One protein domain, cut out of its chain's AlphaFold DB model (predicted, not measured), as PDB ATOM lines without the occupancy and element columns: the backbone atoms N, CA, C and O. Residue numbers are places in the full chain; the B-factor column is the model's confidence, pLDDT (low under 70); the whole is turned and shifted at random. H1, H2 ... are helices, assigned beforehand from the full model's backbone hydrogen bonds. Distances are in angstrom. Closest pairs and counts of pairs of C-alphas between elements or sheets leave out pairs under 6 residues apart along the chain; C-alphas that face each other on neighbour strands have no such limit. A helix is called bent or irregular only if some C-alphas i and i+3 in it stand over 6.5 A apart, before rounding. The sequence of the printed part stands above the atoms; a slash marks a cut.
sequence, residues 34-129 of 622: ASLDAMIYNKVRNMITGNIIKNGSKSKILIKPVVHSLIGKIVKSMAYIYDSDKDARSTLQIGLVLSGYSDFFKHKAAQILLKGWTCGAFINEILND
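What this domain is: This is residues 34 to 129 of the 622 residues of an uncharacterized protein of Parasitella parasitica (UniProt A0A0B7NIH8). Two long helices, H1 and H2, make a splayed hairpin, and the chain then folds back through five short helices over one side of it. H4, H5 and H6 make a small triangle there, with H4 packed on both H5 and H6 and with H6 packed on H1, while H3 and H7 pack on each other near the end of H2; residues 57 to 62 stick out at the hairpin's turn. The printed part has 96 residues with seven named helices, H1 to H7 in order, and no named strand: all helix. It is compact, with a radius of gyration of the C-alphas of 12.9 A and spans of 40 by 29 by 21 A.

Where its parts are: Find C-alpha 34 at (-106.128, -98.274, 139.197); from there H1 runs through residues 34 to 55, 32.0 A, to C-alpha 55 at (-84.641, -104.232, 162.090). H2, residues 61 to 76, runs 25.1 A and is irregular: C-alphas 62 and 65 are 8.0 A apart. Read on to H3, residues 78 to 86, H4, residues 94 to 101, H5, residues 103 to 106, and H6, residues 108 to 114. H7, residues 119 to 127, is 12.2 A long and ends at C-alpha 127, (-105.185, -95.053, 155.259).

How they stand to each other: Begin with H1 and H2, a helical hairpin at a steep tilt of 41 degrees, opposite ways; H1 touches H2 with residues 40 to 48 alone, and the closest C-alphas, of Arg 45 and Ile 71, are 6.1 A apart. H2 and H3 meet only through their link. H3 touches H4, with C-alphas 81 and 94 closest at 6.7 A, at a steep tilt of 62 degrees. H4 touches H5, with C-alphas 99 and 105 closest at 4.8 A, and H6, with C-alphas 95 and 111 closest at 5.7 A. H6 touches residues 48 to 52 of H1, with C-alphas 113 and 48 closest at 6.9 A. H7 touches H3, with C-alphas 120 and 85 closest at 5.2 A, but H7 and H1 only just touch, with 3 pairs of C-alphas within 8 A. H2 and H7 are apart. In H1, H3, H6 and H7 every O i to N i+4 pair is within hydrogen-bond range; in H2 10 of 12 are and in H4 3 of 4, while H5 is too short for such a pair.

The domain as a whole: The C-alphas farthest apart, those of Ser 59 and Asp 87, are 40.0 A apart. The printed part has no cut and no long link; H3 to H4 is short, and the other links are tight. Look at the B-factor column for pLDDT: its mean over the printed part is 82.6, and it is under 70 at residues 56 to 65, of which 61 to 65 belong to H2, and at residues 87 to 90.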
ATOM      1  N   ALA A  34    -107.437 -97.712 139.553       75.94
ATOM      2  CA  ALA A  34    -106.128 -98.274 139.197       75.94
ATOM      3  C   ALA A  34    -104.953 -97.503 139.834       75.94
ATOM      4  O   ALA A  34    -103.903 -98.073 140.139       75.94
ATOM      5  N   SER A  35    -105.123 -96.197 140.061       83.44
ATOM      6  CA  SER A  35    -104.147 -95.373 140.779       83.44
ATOM      7  C   SER A  35    -104.073 -95.738 142.264       83.44
ATOM      8  O   SER A  35    -102.978 -95.727 142.832       83.44
ATOM      9  N   LEU A  36    -105.195 -96.134 142.874       85.25
ATOM     10  CA  LEU A  36    -105.264 -96.555 144.271       85.25
ATOM     11  C   LEU A  36    -104.480 -97.855 144.504       85.25
ATOM     12  O   LEU A  36    -103.701 -97.921 145.455       85.25
ATOM     13  N   ASP A  37    -104.581 -98.835 143.601       85.56
ATOM     14  CA  ASP A  37    -103.780-100.070 143.668       85.56
ATOM     15  C   ASP A  37    -102.277 -99.774 143.698       85.56
ATOM     16  O   ASP A  37    -101.527-100.321 144.515       85.56
ATOM     17  N   ALA A  38    -101.823 -98.866 142.831       89.19
ATOM     18  CA  ALA A  38    -100.426 -98.457 142.777       89.19
ATOM     19  C   ALA A  38     -99.997 -97.717 144.056       89.19
ATOM     20  O   ALA A  38     -98.895 -97.956 144.564       89.19
ATOM     21  N   MET A  39    -100.855 -96.848 144.604       91.44
ATOM     22  CA  MET A  39    -100.603 -96.148 145.868       91.44
ATOM     23  C   MET A  39    -100.487 -97.130 147.038       91.44
ATOM     24  O   MET A  39     -99.503 -97.081 147.777       91.44
ATOM     25  N   ILE A  40    -101.427 -98.072 147.162       91.25
ATOM     26  CA  ILE A  40    -101.415 -99.114 148.197       91.25
ATOM     27  C   ILE A  40    -100.167 -99.977 148.055       91.25
ATOM     28  O   ILE A  40     -99.440-100.178 149.029       91.25
ATOM     29  N   TYR A  41     -99.871-100.455 146.848       92.00
ATOM     30  CA  TYR A  41     -98.695-101.277 146.595       92.00
ATOM     31  C   TYR A  41     -97.402-100.553 146.996       92.00
ATOM     32  O   TYR A  41     -96.552-101.126 147.685       92.00
ATOM     33  N   ASN A  42     -97.257 -99.280 146.618       92.88
ATOM     34  CA  ASN A  42     -96.096 -98.468 146.980       92.88
ATOM     35  C   ASN A  42     -96.020 -98.213 148.490       92.88
ATOM     36  O   ASN A  42     -94.936 -98.323 149.070       92.88
ATOM     37  N   LYS A  43     -97.150 -97.944 149.150       94.44
ATOM     38  CA  LYS A  43     -97.205 -97.752 150.603       94.44
ATOM     39  C   LYS A  43     -96.817 -99.026 151.352       94.44
ATOM     40  O   LYS A  43     -95.915 -98.980 152.188       94.44
ATOM     41  N   VAL A  44     -97.390-100.175 150.989       93.00
ATOM     42  CA  VAL A  44     -97.026-101.488 151.555       93.00
ATOM     43  C   VAL A  44     -95.547-101.783 151.318       93.00
ATOM     44  O   VAL A  44     -94.832-102.173 152.242       93.00
ATOM     45  N   ARG A  45     -95.044-101.545 150.101       93.12
ATOM     46  CA  ARG A  45     -93.620-101.697 149.780       93.12
ATOM     47  C   ARG A  45     -92.742-100.851 150.697       93.12
ATOM     48  O   ARG A  45     -91.735-101.361 151.196       93.12
ATOM     49  N   ASN A  46     -93.106 -99.592 150.927       91.00
ATOM     50  CA  ASN A  46     -92.359 -98.677 151.787       91.00
ATOM     51  C   ASN A  46     -92.404 -99.111 153.255       91.00
ATOM     52  O   ASN A  46     -91.365 -99.108 153.912       91.00
ATOM     53  N   MET A  47     -93.559 -99.566 153.748       91.38
ATOM     54  CA  MET A  47     -93.705-100.098 155.108       91.38
ATOM     55  C   MET A  47     -92.809-101.322 155.332       91.38
ATOM     56  O   MET A  47     -92.028-101.355 156.284       91.38
ATOM     57  N   ILE A  48     -92.852-102.301 154.422       87.88
ATOM     58  CA  ILE A  48     -92.043-103.525 154.523       87.88
ATOM     59  C   ILE A  48     -90.549-103.213 154.377       87.88
ATOM     60  O   ILE A  48     -89.738-103.685 155.173       87.88
ATOM     61  N   THR A  49     -90.168-102.380 153.405       85.69
ATOM     62  CA  THR A  49     -88.759-101.999 153.190       85.69
ATOM     63  C   THR A  49     -88.215-101.189 154.369       85.69
ATOM     64  O   THR A  49     -87.102-101.443 154.827       85.69
ATOM     65  N   GLY A  50     -89.007-100.264 154.914       85.06
ATOM     66  CA  GLY A  50     -88.658 -99.499 156.108       85.06
ATOM     67  C   GLY A  50     -88.461-100.394 157.331       85.06
ATOM     68  O   GLY A  50     -87.502-100.203 158.077       85.06
ATOM     69  N   ASN A  51     -89.303-101.419 157.503       82.88
ATOM     70  CA  ASN A  51     -89.156-102.392 158.586       82.88
ATOM     71  C   ASN A  51     -87.860-103.215 158.450       82.88
ATOM     72  O   ASN A  51     -87.160-103.446 159.435       82.88
ATOM     73  N   ILE A  52     -87.493-103.595 157.220       80.69
ATOM     74  CA  ILE A  52     -86.223-104.280 156.923       80.69
ATOM     75  C   ILE A  52     -85.024-103.402 157.287       80.69
ATOM     76  O   ILE A  52     -84.075-103.893 157.895       80.69
ATOM     77  N   ILE A  53     -85.061-102.113 156.936       79.81
ATOM     78  CA  ILE A  53     -83.972-101.171 157.231       79.81
ATOM     79  C   ILE A  53     -83.839-100.945 158.743       79.81
ATOM     80  O   ILE A  53     -82.722-100.911 159.251       79.81
ATOM     81  N   LYS A  54     -84.962-100.818 159.464       79.00
ATOM     82  CA  LYS A  54     -84.975-100.578 160.916       79.00
ATOM     83  C   LYS A  54     -84.515-101.791 161.732       79.00
ATOM     84  O   LYS A  54     -83.824-101.611 162.727       79.00
ATOM     85  N   ASN A  55     -84.870-103.007 161.310       72.75
ATOM     86  CA  ASN A  55     -84.641-104.232 162.090       72.75
ATOM     87  C   ASN A  55     -83.507-105.132 161.557       72.75
ATOM     88  O   ASN A  55     -83.201-106.157 162.167       72.75
ATOM     89  N   GLY A  56     -82.896-104.804 160.414       63.66
ATOM     90  CA  GLY A  56     -81.894-105.646 159.755       63.66
ATOM     91  C   GLY A  56     -80.439-105.260 160.046       63.66
ATOM     92  O   GLY A  56     -80.036-104.114 159.864       63.66
ATOM     93  N   SER A  57     -79.593-106.246 160.384       55.06
ATOM     94  CA  SER A  57     -78.133-106.112 160.256       55.06
ATOM     95  C   SER A  57     -77.761-105.967 158.775       55.06
ATOM     96  O   SER A  57     -78.274-106.730 157.955       55.06
ATOM     97  N   LYS A  58     -76.840-105.054 158.434       53.56
ATOM     98  CA  LYS A  58     -76.418-104.677 157.060       53.56
ATOM     99  C   LYS A  58     -76.028-105.832 156.108       53.56
ATOM    100  O   LYS A  58     -75.833-105.596 154.920       53.56
ATOM    101  N   SER A  59     -75.934-107.078 156.565       47.78
ATOM    102  CA  SER A  59     -75.582-108.245 155.755       47.78
ATOM    103  C   SER A  59     -76.794-109.119 155.389       47.78
ATOM    104  O   SER A  59     -77.114-110.060 156.113       47.78
ATOM    105  N   LYS A  60     -77.428-108.850 154.238       54.22
ATOM    106  CA  LYS A  60     -77.708-109.828 153.153       54.22
ATOM    107  C   LYS A  60     -78.703-109.263 152.132       54.22
ATOM    108  O   LYS A  60     -79.914-109.255 152.316       54.22
ATOM    109  N   ILE A  61     -78.143-108.910 150.979       50.41
ATOM    110  CA  ILE A  61     -78.786-108.437 149.743       50.41
ATOM    111  C   ILE A  61     -79.594-109.557 149.020       50.41
ATOM    112  O   ILE A  61     -80.180-109.332 147.964       50.41
ATOM    113  N   LEU A  62     -79.719-110.758 149.609       50.84
ATOM    114  CA  LEU A  62     -80.336-111.946 148.990       50.84
ATOM    115  C   LEU A  62     -81.878-112.059 149.098       50.84
ATOM    116  O   LEU A  62     -82.440-113.035 148.614       50.84
ATOM    117  N   ILE A  63     -82.588-111.095 149.698       62.03
ATOM    118  CA  ILE A  63     -84.038-111.226 149.998       62.03
ATOM    119  C   ILE A  63     -84.940-110.570 148.924       62.03
ATOM    120  O   ILE A  63     -86.162-110.663 148.995       62.03
ATOM    121  N   LYS A  64     -84.382-109.935 147.881       66.00
ATOM    122  CA  LYS A  64     -85.165-109.175 146.876       66.00
ATOM    123  C   LYS A  64     -86.359-109.940 146.257       66.00
ATOM    124  O   LYS A  64     -87.449-109.367 146.251       66.00
ATOM    125  N   PRO A  65     -86.223-111.200 145.791       69.69
ATOM    126  CA  PRO A  65     -87.346-111.930 145.190       69.69
ATOM    127  C   PRO A  65     -88.451-112.247 146.207       69.69
ATOM    128  O   PRO A  65     -89.638-112.148 145.903       69.69
ATOM    129  N   VAL A  66     -88.055-112.575 147.441       76.56
ATOM    130  CA  VAL A  66     -88.975-112.921 148.533       76.56
ATOM    131  C   VAL A  66     -89.744-111.690 149.011       76.56
ATOM    132  O   VAL A  66     -90.943-111.791 149.243       76.56
ATOM    133  N   VAL A  67     -89.097-110.520 149.098       82.06
ATOM    134  CA  VAL A  67     -89.762-109.256 149.471       82.06
ATOM    135  C   VAL A  67     -90.789-108.845 148.421       82.06
ATOM    136  O   VAL A  67     -91.906-108.480 148.774       82.06
ATOM    137  N   HIS A  68     -90.446-108.937 147.135       84.69
ATOM    138  CA  HIS A  68     -91.381-108.594 146.065       84.69
ATOM    139  C   HIS A  68     -92.602-109.531 146.053       84.69
ATOM    140  O   HIS A  68     -93.738-109.063 145.997       84.69
ATOM    141  N   SER A  69     -92.376-110.842 146.209       87.00
ATOM    142  CA  SER A  69     -93.455-111.828 146.345       87.00
ATOM    143  C   SER A  69     -94.316-111.583 147.590       87.00
ATOM    144  O   SER A  69     -95.540-111.669 147.513       87.00
ATOM    145  N   LEU A  70     -93.695-111.223 148.720       87.94
ATOM    146  CA  LEU A  70     -94.392-110.891 149.962       87.94
ATOM    147  C   LEU A  70     -95.309-109.678 149.786       87.94
ATOM    148  O   LEU A  70     -96.480-109.769 150.138       87.94
ATOM    149  N   ILE A  71     -94.811-108.581 149.211       90.12
ATOM    150  CA  ILE A  71     -95.610-107.368 148.971       90.12
ATOM    151  C   ILE A  71     -96.812-107.696 148.084       90.12
ATOM    152  O   ILE A  71     -97.942-107.394 148.458       90.12
ATOM    153  N   GLY A  72     -96.590-108.373 146.951       88.81
ATOM    154  CA  GLY A  72     -97.678-108.744 146.043       88.81
ATOM    155  C   GLY A  72     -98.737-109.629 146.708       88.81
ATOM    156  O   GLY A  72     -99.928-109.450 146.468       88.81
ATOM    157  N   LYS A  73     -98.324-110.552 147.588       90.69
ATOM    158  CA  LYS A  73     -99.254-111.398 148.349       90.69
ATOM    159  C   LYS A  73    -100.002-110.636 149.440       90.69
ATOM    160  O   LYS A  73    -101.178-110.907 149.626       90.69
ATOM    161  N   ILE A  74     -99.361-109.694 150.133       90.62
ATOM    162  CA  ILE A  74    -100.038-108.841 151.124       90.62
ATOM    163  C   ILE A  74    -101.109-107.995 150.438       90.62
ATOM    164  O   ILE A  74    -102.241-107.979 150.904       90.62
ATOM    165  N   VAL A  75    -100.772-107.351 149.315       90.06
ATOM    166  CA  VAL A  75    -101.724-106.529 148.554       90.06
ATOM    167  C   VAL A  75    -102.913-107.374 148.091       90.06
ATOM    168  O   VAL A  75    -104.046-107.025 148.398       90.06
ATOM    169  N   LYS A  76    -102.669-108.555 147.499       87.94
ATOM    170  CA  LYS A  76    -103.743-109.498 147.121       87.94
ATOM    171  C   LYS A  76    -104.608-109.975 148.290       87.94
ATOM    172  O   LYS A  76    -105.744-110.385 148.081       87.94
ATOM    173  N   SER A  77    -104.073-109.976 149.506       90.19
ATOM    174  CA  SER A  77    -104.778-110.412 150.713       90.19
ATOM    175  C   SER A  77    -105.283-109.245 151.567       90.19
ATOM    176  O   SER A  77    -105.713-109.474 152.696       90.19
ATOM    177  N   MET A  78    -105.262-108.009 151.050       89.56
ATOM    178  CA  MET A  78    -105.596-106.814 151.828       89.56
ATOM    179  C   MET A  78    -107.033-106.831 152.361       89.56
ATOM    180  O   MET A  78    -107.267-106.386 153.478       89.56
ATOM    181  N   ALA A  79    -107.973-107.406 151.604       87.88
ATOM    182  CA  ALA A  79    -109.368-107.538 152.024       87.88
ATOM    183  C   ALA A  79    -109.491-108.272 153.369       87.88
ATOM    184  O   ALA A  79    -110.124-107.774 154.287       87.88
ATOM    185  N   TYR A  80    -108.765-109.380 153.540       87.56
ATOM    186  CA  TYR A  80    -108.785-110.157 154.782       87.56
ATOM    187  C   TYR A  80    -108.180-109.405 155.971       87.56
ATOM    188  O   TYR A  80    -108.643-109.563 157.100       87.56
ATOM    189  N   ILE A  81    -107.133-108.605 155.733       89.06
ATOM    190  CA  ILE A  81    -106.521-107.766 156.775       89.06
ATOM    191  C   ILE A  81    -107.519-106.688 157.209       89.06
ATOM    192  O   ILE A  81    -107.672-106.450 158.403       89.06
ATOM    193  N   TYR A  82    -108.201-106.076 156.239       89.12
ATOM    194  CA  TYR A  82    -109.187-105.024 156.461       89.12
ATOM    195  C   TYR A  82    -110.437-105.534 157.184       89.12
ATOM    196  O   TYR A  82    -110.818-104.975 158.208       89.12
ATOM    197  N   ASP A  83    -111.018-106.646 156.736       84.75
ATOM    198  CA  ASP A  83    -112.200-107.240 157.372       84.75
ATOM    199  C   ASP A  83    -111.898-107.698 158.811       84.75
ATOM    200  O   ASP A  83    -112.714-107.515 159.709       84.75
ATOM    201  N   SER A  84    -110.682-108.201 159.067       84.44
ATOM    202  CA  SER A  84    -110.243-108.566 160.426       84.44
ATOM    203  C   SER A  84    -110.136-107.367 161.380       84.44
ATOM    204  O   SER A  84    -110.148-107.559 162.598       84.44
ATOM    205  N   ASP A  85    -109.986-106.149 160.855       83.44
ATOM    206  CA  ASP A  85    -109.969-104.918 161.649       83.44
ATOM    207  C   ASP A  85    -111.390-104.423 161.975       83.44
ATOM    208  O   ASP A  85    -111.638-103.986 163.101       83.44
ATOM    209  N   LYS A  86    -112.344-104.573 161.039       74.81
ATOM    210  CA  LYS A  86    -113.746-104.139 161.212       74.81
ATOM    211  C   LYS A  86    -114.449-104.782 162.409       74.81
ATOM    212  O   LYS A  86    -115.234-104.118 163.078       74.81
ATOM    213  N   ASP A  87    -114.120-106.031 162.736       65.12
ATOM    214  CA  ASP A  87    -114.691-106.767 163.877       65.12
ATOM    215  C   ASP A  87    -114.193-106.277 165.258       65.12
ATOM    216  O   ASP A  87    -114.347-106.973 166.267       65.12
ATOM    217  N   ALA A  88    -113.545-105.106 165.329       55.88
ATOM    218  CA  ALA A  88    -112.946-104.531 166.537       55.88
ATOM    219  C   ALA A  88    -111.893-105.438 167.214       55.88
ATOM    220  O   ALA A  88    -111.542-105.252 168.382       55.88
ATOM    221  N   ARG A  89    -111.316-106.399 166.475       55.06
ATOM    222  CA  ARG A  89    -110.216-107.278 166.922       55.06
ATOM    223  C   ARG A  89    -108.846-106.754 166.476       55.06
ATOM    224  O   ARG A  89    -107.977-107.527 166.063       55.06
ATOM    225  N   SER A  90    -108.621-105.445 166.597       61.50
ATOM    226  CA  SER A  90    -107.465-104.704 166.046       61.50
ATOM    227  C   SER A  90    -106.080-105.084 166.610       61.50
ATOM    228  O   SER A  90    -105.060-104.504 166.222       61.50
ATOM    229  N   THR A  91    -105.999-106.093 167.486       77.00
ATOM    230  CA  THR A  91    -104.751-106.641 168.043       77.00
ATOM    231  C   THR A  91    -104.245-107.897 167.324       77.00
ATOM    232  O   THR A  91    -103.115-108.327 167.580       77.00
ATOM    233  N   LEU A  92    -105.027-108.481 166.401       85.81
ATOM    234  CA  LEU A  92    -104.606-109.658 165.635       85.81
ATOM    235  C   LEU A  92    -103.373-109.347 164.784       85.81
ATOM    236  O   LEU A  92    -103.347-108.386 164.017       85.81
ATOM    237  N   GLN A  93    -102.339-110.178 164.917       88.69
ATOM    238  CA  GLN A  93    -101.123-110.056 164.115       88.69
ATOM    239  C   GLN A  93    -101.417-110.431 162.662       88.69
ATOM    240  O   GLN A  93    -101.963-111.502 162.390       88.69
ATOM    241  N   ILE A  94    -100.958-109.607 161.722       89.75
ATOM    242  CA  ILE A  94    -101.179-109.826 160.281       89.75
ATOM    243  C   ILE A  94    -100.638-111.180 159.838       89.75
ATOM    244  O   ILE A  94    -101.276-111.890 159.068       89.75
ATOM    245  N   GLY A  95     -99.470-111.568 160.361       85.81
ATOM    246  CA  GLY A  95     -98.866-112.862 160.055       85.81
ATOM    247  C   GLY A  95     -99.774-114.047 160.399       85.81
ATOM    248  O   GLY A  95     -99.777-115.024 159.657       85.81
ATOM    249  N   LEU A  96    -100.576-113.951 161.468       86.00
ATOM    250  CA  LEU A  96    -101.535-114.995 161.844       86.00
ATOM    251  C   LEU A  96    -102.704-115.042 160.858       86.00
ATOM    252  O   LEU A  96    -102.978-116.112 160.314       86.00
ATOM    253  N   VAL A  97    -103.325-113.895 160.564       86.31
ATOM    254  CA  VAL A  97    -104.448-113.796 159.612       86.31
ATOM    255  C   VAL A  97    -104.038-114.324 158.236       86.31
ATOM    256  O   VAL A  97    -104.685-115.207 157.674       86.31
ATOM    257  N   LEU A  98    -102.894-113.869 157.726       88.62
ATOM    258  CA  LEU A  98    -102.407-114.269 156.409       88.62
ATOM    259  C   LEU A  98    -101.938-115.733 156.355       88.62
ATOM    260  O   LEU A  98    -102.015-116.361 155.297       88.62
ATOM    261  N   SER A  99    -101.500-116.318 157.477       87.12
ATOM    262  CA  SER A  99    -101.116-117.740 157.537       87.12
ATOM    263  C   SER A  99    -102.289-118.709 157.370       87.12
ATOM    264  O   SER A  99    -102.071-119.841 156.936       87.12
ATOM    265  N   GLY A 100    -103.517-118.262 157.658       84.25
ATOM    266  CA  GLY A 100    -104.737-119.007 157.344       84.25
ATOM    267  C   GLY A 100    -105.051-119.038 155.844       84.25
ATOM    268  O   GLY A 100    -105.702-119.966 155.380       84.25
ATOM    269  N   TYR A 101    -104.545-118.061 155.083       81.62
ATOM    270  CA  TYR A 101    -104.828-117.904 153.656       81.62
ATOM    271  C   TYR A 101    -103.750-118.505 152.745       81.62
ATOM    272  O   TYR A 101    -104.044-119.015 151.665       81.62
ATOM    273  N   SER A 102    -102.477-118.450 153.149       86.75
ATOM    274  CA  SER A 102    -101.385-119.028 152.360       86.75
ATOM    275  C   SER A 102    -100.246-119.543 153.231       86.75
ATOM    276  O   SER A 102     -99.715-118.822 154.080       86.75
ATOM    277  N   ASP A 103     -99.770-120.753 152.922       87.50
ATOM    278  CA  ASP A 103     -98.590-121.358 153.554       87.50
ATOM    279  C   ASP A 103     -97.326-120.504 153.408       87.50
ATOM    280  O   ASP A 103     -96.414-120.582 154.229       87.50
ATOM    281  N   PHE A 104     -97.291-119.610 152.418       87.00
ATOM    282  CA  PHE A 104     -96.200-118.656 152.260       87.00
ATOM    283  C   PHE A 104     -95.974-117.803 153.515       87.00
ATOM    284  O   PHE A 104     -94.829-117.538 153.881       87.00
ATOM    285  N   PHE A 105     -97.047-117.411 154.206       86.44
ATOM    286  CA  PHE A 105     -96.961-116.616 155.432       86.44
ATOM    287  C   PHE A 105     -96.603-117.451 156.669       86.44
ATOM    288  O   PHE A 105     -96.255-116.886 157.703       86.44
ATOM    289  N   LYS A 106     -96.606-118.789 156.563       86.38
ATOM    290  CA  LYS A 106     -96.058-119.687 157.593       86.38
ATOM    291  C   LYS A 106     -94.531-119.743 157.549       86.38
ATOM    292  O   LYS A 106     -93.904-120.143 158.527       86.38
ATOM    293  N   HIS A 107     -93.898-119.321 156.448       84.50
ATOM    294  CA  HIS A 107     -92.442-119.268 156.381       84.50
ATOM    295  C   HIS A 107     -91.875-118.251 157.374       84.50
ATOM    296  O   HIS A 107     -92.259-117.080 157.397       84.50
ATOM    297  N   LYS A 108     -90.857-118.684 158.126       82.06
ATOM    298  CA  LYS A 108     -90.168-117.883 159.149       82.06
ATOM    299  C   LYS A 108     -89.709-116.512 158.632       82.06
ATOM    300  O   LYS A 108     -89.802-115.529 159.355       82.06
ATOM    301  N   ALA A 109     -89.258-116.428 157.378       79.25
ATOM    302  CA  ALA A 109     -88.842-115.167 156.763       79.25
ATOM    303  C   ALA A 109     -90.000-114.159 156.617       79.25
ATOM    304  O   ALA A 109     -89.824-112.991 156.945       79.25
ATOM    305  N   ALA A 110     -91.187-114.602 156.187       81.19
ATOM    306  CA  ALA A 110     -92.369-113.743 156.086       81.19
ATOM    307  C   ALA A 110     -92.873-113.320 157.475       81.19
ATOM    308  O   ALA A 110     -93.167-112.147 157.693       81.19
ATOM    309  N   GLN A 111     -92.885-114.245 158.442       82.62
ATOM    310  CA  GLN A 111     -93.286-113.947 159.822       82.62
ATOM    311  C   GLN A 111     -92.368-112.929 160.502       82.62
ATOM    312  O   GLN A 111     -92.858-112.043 161.193       82.62
ATOM    313  N   ILE A 112     -91.050-113.017 160.290       82.88
ATOM    314  CA  ILE A 112     -90.094-112.038 160.831       82.88
ATOM    315  C   ILE A 112     -90.378-110.638 160.273       82.88
ATOM    316  O   ILE A 112     -90.355-109.672 161.028       82.88
ATOM    317  N   LEU A 113     -90.676-110.528 158.975       82.00
ATOM    318  CA  LEU A 113     -90.931-109.244 158.311       82.00
ATOM    319  C   LEU A 113     -92.265-108.601 158.715       82.00
ATOM    320  O   LEU A 113     -92.376-107.376 158.713       82.00
ATOM    321  N   LEU A 114     -93.253-109.422 159.076       85.62
ATOM    322  CA  LEU A 114     -94.577-108.989 159.533       85.62
ATOM    323  C   LEU A 114     -94.679-108.850 161.058       85.62
ATOM    324  O   LEU A 114     -95.705-108.395 161.561       85.62
ATOM    325  N   LYS A 115     -93.641-109.242 161.804       85.88
ATOM    326  CA  LYS A 115     -93.652-109.225 163.268       85.88
ATOM    327  C   LYS A 115     -93.891-107.806 163.788       85.88
ATOM    328  O   LYS A 115     -93.177-106.879 163.408       85.88
ATOM    329  N   GLY A 116     -94.857-107.667 164.695       84.62
ATOM    330  CA  GLY A 116     -95.179-106.396 165.349       84.62
ATOM    331  C   GLY A 116     -96.264-105.584 164.643       84.62
ATOM    332  O   GLY A 116     -96.713-104.593 165.208       84.62
ATOM    333  N   TRP A 117     -96.728-106.015 163.468       90.06
ATOM    334  CA  TRP A 117     -97.867-105.399 162.795       90.06
ATOM    335  C   TRP A 117     -99.166-106.118 163.152       90.06
ATOM    336  O   TRP A 117     -99.353-107.299 162.835       90.06
ATOM    337  N   THR A 118    -100.082-105.389 163.786       92.06
ATOM    338  CA  THR A 118    -101.483-105.805 163.898       92.06
ATOM    339  C   THR A 118    -102.266-105.356 162.665       92.06
ATOM    340  O   THR A 118    -101.844-104.419 161.983       92.06
ATOM    341  N   CYS A 119    -103.389-106.015 162.367       89.44
ATOM    342  CA  CYS A 119    -104.245-105.647 161.234       89.44
ATOM    343  C   CYS A 119    -104.652-104.169 161.298       89.44
ATOM    344  O   CYS A 119    -104.397-103.437 160.344       89.44
ATOM    345  N   GLY A 120    -105.144-103.703 162.450       89.12
ATOM    346  CA  GLY A 120    -105.550-102.306 162.619       89.12
ATOM    347  C   GLY A 120    -104.407-101.307 162.509       89.12
ATOM    348  O   GLY A 120    -104.532-100.308 161.807       89.12
ATOM    349  N   ALA A 121    -103.242-101.587 163.108       90.19
ATOM    350  CA  ALA A 121    -102.083-100.699 162.982       90.19
ATOM    351  C   ALA A 121    -101.626-100.553 161.521       90.19
ATOM    352  O   ALA A 121    -101.207 -99.480 161.096       90.19
ATOM    353  N   PHE A 122    -101.721-101.630 160.745       92.25
ATOM    354  CA  PHE A 122    -101.296-101.651 159.352       92.25
ATOM    355  C   PHE A 122    -102.293-100.986 158.412       92.25
ATOM    356  O   PHE A 122    -101.878-100.191 157.572       92.25
ATOM    357  N   ILE A 123    -103.593-101.249 158.578       91.50
ATOM    358  CA  ILE A 123    -104.643-100.542 157.836       91.50
ATOM    359  C   ILE A 123    -104.594 -99.047 158.152       91.50
ATOM    360  O   ILE A 123    -104.588 -98.236 157.230       91.50
ATOM    361  N   ASN A 124    -104.466 -98.674 159.426       90.62
ATOM    362  CA  ASN A 124    -104.363 -97.277 159.835       90.62
ATOM    363  C   ASN A 124    -103.135 -96.589 159.215       90.62
ATOM    364  O   ASN A 124    -103.232 -95.472 158.717       90.62
ATOM    365  N   GLU A 125    -101.979 -97.257 159.180       92.56
ATOM    366  CA  GLU A 125    -100.779 -96.717 158.529       92.56
ATOM    367  C   GLU A 125    -100.968 -96.517 157.015       92.56
ATOM    368  O   GLU A 125    -100.453 -95.546 156.461       92.56
ATOM    369  N   ILE A 126    -101.715 -97.400 156.340       92.62
ATOM    370  CA  ILE A 126    -102.049 -97.255 154.913       92.62
ATOM    371  C   ILE A 126    -103.023 -96.096 154.697       92.62
ATOM    372  O   ILE A 126    -102.752 -95.226 153.875       92.62
ATOM    373  N   LEU A 127    -104.134 -96.060 155.435       90.62
ATOM    374  CA  LEU A 127    -105.185 -95.053 155.259       90.62
ATOM    375  C   LEU A 127    -104.754 -93.646 155.711       90.62
ATOM    376  O   LEU A 127    -105.320 -92.659 155.246       90.62
ATOM    377  N   ASN A 128    -103.726 -93.538 156.560       92.00
ATOM    378  CA  ASN A 128    -103.101 -92.263 156.921       92.00
ATOM    379  C   ASN A 128    -102.051 -91.775 155.914       92.00
ATOM    380  O   ASN A 128    -101.496 -90.690 156.104       92.00
ATOM    381  N   ASP A 129    -101.752 -92.529 154.849       95.19
ATOM    382  CA  ASP A 129    -100.917 -92.001 153.771       95.19
ATOM    383  C   ASP A 129    -101.601 -90.797 153.115       95.19
ATOM    384  O   ASP A 129    -102.767 -90.866 152.727       95.19
TER     385      ASP A 129